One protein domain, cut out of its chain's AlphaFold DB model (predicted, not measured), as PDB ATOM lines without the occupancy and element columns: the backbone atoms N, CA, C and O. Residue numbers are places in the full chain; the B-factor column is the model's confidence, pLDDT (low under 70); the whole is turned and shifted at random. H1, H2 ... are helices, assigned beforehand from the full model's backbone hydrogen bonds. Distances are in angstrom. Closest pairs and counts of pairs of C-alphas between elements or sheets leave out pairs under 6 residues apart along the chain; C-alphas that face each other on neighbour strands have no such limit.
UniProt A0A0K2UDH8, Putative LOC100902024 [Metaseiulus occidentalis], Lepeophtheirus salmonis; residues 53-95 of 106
ATOM      1  N   HIS A  53     380.042 426.140 408.387       69.19
ATOM      2  CA  HIS A  53     379.137 426.858 407.490       69.19
ATOM      3  C   HIS A  53     378.946 428.313 407.937       69.19
ATOM      4  O   HIS A  53     379.007 429.222 407.109       69.19
ATOM      5  N   GLY A  54     378.783 428.544 409.245       69.44
ATOM      6  CA  GLY A  54     378.748 429.895 409.813       69.44
ATOM      7  C   GLY A  54     380.045 430.670 409.559       69.44
ATOM      8  O   GLY A  54     380.001 431.834 409.163       69.44
ATOM      9  N   LEU A  55     381.193 430.005 409.705       75.81
ATOM     10  CA  LEU A  55     382.514 430.575 409.448       75.81
ATOM     11  C   LEU A  55     382.698 430.938 407.967       75.81
ATOM     12  O   LEU A  55     383.095 432.059 407.656       75.81
ATOM     13  N   ASN A  56     382.346 430.034 407.052       78.25
ATOM     14  CA  ASN A  56     382.392 430.291 405.612       78.25
ATOM     15  C   ASN A  56     381.492 431.472 405.236       78.25
ATOM     16  O   ASN A  56     381.919 432.351 404.496       78.25
ATOM     17  N   ARG A  57     380.291 431.562 405.823       80.44
ATOM     18  CA  ARG A  57     379.386 432.698 405.610       80.44
ATOM     19  C   ARG A  57     379.967 434.018 406.122       80.44
ATOM     20  O   ARG A  57     379.798 435.042 405.465       80.44
ATOM     21  N   ALA A  58     380.655 434.010 407.264       83.50
ATOM     22  CA  ALA A  58     381.344 435.192 407.781       83.50
ATOM     23  C   ALA A  58     382.495 435.627 406.856       83.50
ATOM     24  O   ALA A  58     382.638 436.814 406.563       83.50
ATOM     25  N   VAL A  59     383.272 434.669 406.340       83.31
ATOM     26  CA  VAL A  59     384.332 434.929 405.353       83.31
ATOM     27  C   VAL A  59     383.753 435.487 404.054       83.31
ATOM     28  O   VAL A  59     384.305 436.436 403.499       83.31
ATOM     29  N   ASP A  60     382.634 434.949 403.577       84.38
ATOM     30  CA  ASP A  60     381.975 435.456 402.375       84.38
ATOM     31  C   ASP A  60     381.429 436.870 402.591       84.38
ATOM     32  O   ASP A  60     381.624 437.737 401.740       84.38
ATOM     33  N   LEU A  61     380.847 437.166 403.755       89.38
ATOM     34  CA  LEU A  61     380.424 438.527 404.091       89.38
ATOM     35  C   LEU A  61     381.610 439.506 404.130       89.38
ATOM     36  O   LEU A  61     381.507 440.625 403.620       89.38
ATOM     37  N   ALA A  62     382.750 439.082 404.680       89.25
ATOM     38  CA  ALA A  62     383.977 439.874 404.655       89.25
ATOM     39  C   ALA A  62     384.468 440.113 403.214       89.25
ATOM     40  O   ALA A  62     384.852 441.235 402.877       89.25
ATOM     41  N   ARG A  63     384.378 439.108 402.330       89.75
ATOM     42  CA  ARG A  63     384.684 439.261 400.894       89.75
ATOM     43  C   ARG A  63     383.814 440.311 400.220       89.75
ATOM     44  O   ARG A  63     384.346 441.149 399.494       89.75
ATOM     45  N   TYR A  64     382.509 440.289 400.485       91.81
ATOM     46  CA  TYR A  64     381.578 441.285 399.949       91.81
ATOM     47  C   TYR A  64     381.827 442.689 400.504       91.81
ATOM     48  O   TYR A  64     381.666 443.663 399.775       91.81
ATOM     49  N   SER A  65     382.243 442.796 401.766       95.56
ATOM     50  CA  SER A  65     382.490 444.086 402.423       95.56
ATOM     51  C   SER A  65     383.797 444.746 401.966       95.56
ATOM     52  O   SER A  65     383.901 445.970 401.959       95.56
ATOM     53  N   PHE A  66     384.793 443.953 401.547       93.56
ATOM     54  CA  PHE A  66     386.122 444.441 401.156       93.56
ATOM     55  C   PHE A  66     386.564 443.944 399.765       93.56
ATOM     56  O   PHE A  66     387.641 443.353 399.628       93.56
ATOM     57  N   PRO A  67     385.796 444.203 398.692       92.56
ATOM     58  CA  PRO A  67     386.033 443.593 397.382       92.56
ATOM     59  C   PRO A  67     387.413 443.937 396.801       92.56
ATOM     60  O   PRO A  67     388.072 443.082 396.212       92.56
ATOM     61  N   ASN A  68     387.902 445.161 397.024       94.50
ATOM     62  CA  ASN A  68     389.211 445.605 396.536       94.50
ATOM     63  C   ASN A  68     390.378 444.910 397.250       94.50
ATOM     64  O   ASN A  68     391.349 444.537 396.596       94.50
ATOM     65  N   LEU A  69     390.272 444.690 398.565       93.25
ATOM     66  CA  LEU A  69     391.286 443.967 399.335       93.25
ATOM     67  C   LEU A  69     391.387 442.520 398.851       93.25
ATOM     68  O   LEU A  69     392.478 442.021 398.588       93.25
ATOM     69  N   TYR A  70     390.246 441.854 398.673       92.19
ATOM     70  CA  TYR A  70     390.233 440.480 398.180       92.19
ATOM     71  C   TYR A  70     390.690 440.373 396.723       92.19
ATOM     72  O   TYR A  70     391.381 439.411 396.385       92.19
ATOM     73  N   LYS A  71     390.388 441.367 395.878       94.69
ATOM     74  CA  LYS A  71     390.944 441.459 394.523       94.69
ATOM     75  C   LYS A  71     392.465 441.611 394.558       94.69
ATOM     76  O   LYS A  71     393.153 440.873 393.862       94.69
ATOM     77  N   PHE A  72     392.994 442.495 395.401       95.25
ATOM     78  CA  PHE A  72     394.437 442.656 395.580       95.25
ATOM     79  C   PHE A  72     395.103 441.350 396.033       95.25
ATOM     80  O   PHE A  72     396.052 440.895 395.399       95.25
ATOM     81  N   ILE A  73     394.556 440.685 397.058       92.38
ATOM     82  CA  ILE A  73     395.040 439.374 397.519       92.38
ATOM     83  C   ILE A  73     395.020 438.349 396.375       92.38
ATOM     84  O   ILE A  73     395.957 437.562 396.242       92.38
ATOM     85  N   ALA A  74     393.974 438.337 395.545       92.44
ATOM     86  CA  ALA A  74     393.883 437.429 394.405       92.44
ATOM     87  C   ALA A  74     394.971 437.703 393.352       92.44
ATOM     88  O   ALA A  74     395.586 436.753 392.868       92.44
ATOM     89  N   GLU A  75     395.255 438.967 393.034       94.62
ATOM     90  CA  GLU A  75     396.342 439.325 392.111       94.62
ATOM     91  C   GLU A  75     397.720 438.960 392.682       94.62
ATOM     92  O   GLU A  75     398.526 438.339 391.989       94.62
ATOM     93  N   VAL A  76     397.965 439.228 393.968       91.62
ATOM     94  CA  VAL A  76     399.207 438.815 394.646       91.62
ATOM     95  C   VAL A  76     399.376 437.295 394.597       91.62
ATOM     96  O   VAL A  76     400.459 436.805 394.279       91.62
ATOM     97  N   LYS A  77     398.305 436.527 394.837       89.00
ATOM     98  CA  LYS A  77     398.339 435.060 394.734       89.00
ATOM     99  C   LYS A  77     398.694 434.577 393.329       89.00
ATOM    100  O   LYS A  77     399.476 433.637 393.209       89.00
ATOM    101  N   LYS A  78     398.160 435.204 392.274       90.25
ATOM    102  CA  LYS A  78     398.501 434.852 390.882       90.25
ATOM    103  C   LYS A  78     399.987 435.060 390.600       90.25
ATOM    104  O   LYS A  78     400.621 434.186 390.013       90.25
ATOM    105  N   ILE A  79     400.541 436.187 391.048       88.56
ATOM    106  CA  ILE A  79     401.974 436.481 390.917       88.56
ATOM    107  C   ILE A  79     402.788 435.434 391.687       88.56
ATOM    108  O   ILE A  79     403.720 434.844 391.141       88.56
ATOM    109  N   PHE A  80     402.399 435.147 392.929       87.06
ATOM    110  CA  PHE A  80     403.114 434.219 393.802       87.06
ATOM    111  C   PHE A  80     403.135 432.780 393.268       87.06
ATOM    112  O   PHE A  80     404.182 432.136 393.285       87.06
ATOM    113  N   ILE A  81     402.016 432.278 392.730       85.50
ATOM    114  CA  ILE A  81     401.934 430.926 392.142       85.50
ATOM    115  C   ILE A  81     402.968 430.742 391.022       85.50
ATOM    116  O   ILE A  81     403.579 429.674 390.920       85.50
ATOM    117  N   ASN A  82     403.213 431.790 390.234       86.12
ATOM    118  CA  ASN A  82     404.158 431.761 389.118       86.12
ATOM    119  C   ASN A  82     405.595 432.132 389.522       86.12
ATOM    120  O   ASN A  82     406.532 431.843 388.783       86.12
ATOM    121  N   CYS A  83     405.803 432.723 390.701       87.81
ATOM    122  CA  CYS A  83     407.122 433.131 391.177       87.81
ATOM    123  C   CYS A  83     407.838 431.976 391.898       87.81
ATOM    124  O   CYS A  83     407.671 431.776 393.101       87.81
ATOM    125  N   THR A  84     408.664 431.206 391.182       85.06
ATOM    126  CA  THR A  84     409.456 430.107 391.777       85.06
ATOM    127  C   THR A  84     410.365 430.587 392.907       85.06
ATOM    128  O   THR A  84     410.389 429.961 393.961       85.06
ATOM    129  N   HIS A  85     411.029 431.732 392.736       88.06
ATOM    130  CA  HIS A  85     411.887 432.326 393.764       88.06
ATOM    131  C   HIS A  85     411.119 432.626 395.060       88.06
ATOM    132  O   HIS A  85     411.491 432.153 396.128       88.06
ATOM    133  N   CYS A  86     409.985 433.322 394.949       85.12
ATOM    134  CA  CYS A  86     409.139 433.673 396.088       85.12
ATOM    135  C   CYS A  86     408.643 432.428 396.840       85.12
ATOM    136  O   CYS A  86     408.555 432.432 398.065       85.12
ATOM    137  N   LYS A  87     408.328 431.343 396.115       85.81
ATOM    138  CA  LYS A  87     407.917 430.065 396.717       85.81
ATOM    139  C   LYS A  87     409.055 429.402 397.496       85.81
ATOM    140  O   LYS A  87     408.796 428.862 398.568       85.81
ATOM    141  N   LEU A  88     410.283 429.444 396.975       85.62
ATOM    142  CA  LEU A  88     411.459 428.882 397.646       85.62
ATOM    143  C   LEU A  88     411.805 429.664 398.917       85.62
ATOM    144  O   LEU A  88     411.959 429.049 399.970       85.62
ATOM    145  N   GLU A  89     411.840 430.996 398.847       87.50
ATOM    146  CA  GLU A  89     412.077 431.845 400.024       87.50
ATOM    147  C   GLU A  89     410.990 431.669 401.088       87.50
ATOM    148  O   GLU A  89     411.291 431.549 402.274       87.50
ATOM    149  N   PHE A  90     409.722 431.600 400.678       84.38
ATOM    150  CA  PHE A  90     408.617 431.378 401.606       84.38
ATOM    151  C   PHE A  90     408.681 429.994 402.262       84.38
ATOM    152  O   PHE A  90     408.461 429.877 403.465       84.38
ATOM    153  N   ALA A  91     409.012 428.944 401.504       85.06
ATOM    154  CA  ALA A  91     409.198 427.604 402.058       85.06
ATOM    155  C   ALA A  91     410.357 427.561 403.066       85.06
ATOM    156  O   ALA A  91     410.201 426.967 404.134       85.06
ATOM    157  N   ALA A  92     411.466 428.251 402.768       86.50
ATOM    158  CA  ALA A  92     412.593 428.399 403.683       86.50
ATOM    159  C   ALA A  92     412.189 429.141 404.969       86.50
ATOM    160  O   ALA A  92     412.487 428.674 406.064       86.50
ATOM    161  N   PHE A  93     411.441 430.243 404.855       90.06
ATOM    162  CA  PHE A  93     410.908 430.971 406.012       90.06
ATOM    163  C   PHE A  93     409.961 430.111 406.866       90.06
ATOM    164  O   PHE A  93     410.017 430.145 408.095       90.06
ATOM    165  N   CYS A  94     409.094 429.323 406.229       86.75
ATOM    166  CA  CYS A  94     408.145 428.444 406.912       86.75
ATOM    167  C   CYS A  94     408.754 427.119 407.400       86.75
ATOM    168  O   CYS A  94     408.017 426.304 407.955       86.75
ATOM    169  N   ASN A  95     410.058 426.887 407.207       87.38
ATOM    170  CA  ASN A  95     410.741 425.625 407.517       87.38
ATOM    171  C   ASN A  95     410.059 424.387 406.892       87.38
ATOM    172  O   ASN A  95     410.000 423.322 407.508       87.38
TER     173      ASN A  95
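AT A GLANCE: This is residues 53 to 95 of the 106 residues of the protein "Putative LOC100902024 [Metaseiulus occidentalis]" of Lepeophtheirus salmonis (UniProt A0A0K2UDH8). The model is an open U of three helices: the longest, H2, makes the base, and H1 and H3 stand as two arms at its two ends, on the same side of it, with an empty space between them. Each arm makes a corner with the base across a tight link. The printed part has 43 residues with three named helices, H1, H2 and H3 in that order along the chain, and no named strand; the class is all helix. The whole is only just extended, close to loose, with a radius of gyration of the C-alphas of 14.0 A, and it spans 34 by 22 by 12 A.

IN THESE COORDINATES: H2 is residues 67 to 82 and measures 23.2 A from first to last C-alpha, from C-alpha 67 at (386.033, 443.593, 397.382) to C-alpha 82 at (404.158, 431.761, 389.118). H1, before it, is residues 53 to 65, 18.3 A long, and begins at C-alpha 53 at (379.137, 426.858, 407.490). H3, after it, is residues 84 to 93, 14.3 A long, and ends at C-alpha 93 at (410.908, 430.971, 406.012).

HOW THE PARTS SIT: H2 and H3 only just touch, and only at the corner, with 3 pairs of C-alphas within 8 A; the closest C-alphas are those of Phe 80 and Cys 86, 6.5 A apart. H2 touches H3 with residues 80 to 81 alone. Their lines are about perpendicular, at 80 degrees. H1 and H2 are close but not clearly touching, the closest C-alphas being those of Arg 63 and Tyr 70, 6.3 A apart. Their lines are about perpendicular, at 78 degrees. H1 and H3 are apart. Every O i to N i+4 pair is within hydrogen-bond range in H1 and H3, and 11 of 12 are in H2.

THE WHOLE: The two C-alphas farthest apart, those of Gly 54 and His 85, are 36.9 A apart. The printed part has no cut, and both links are tight. Mean pLDDT of the printed part is 87.4; residues 53 to 54 are under 70.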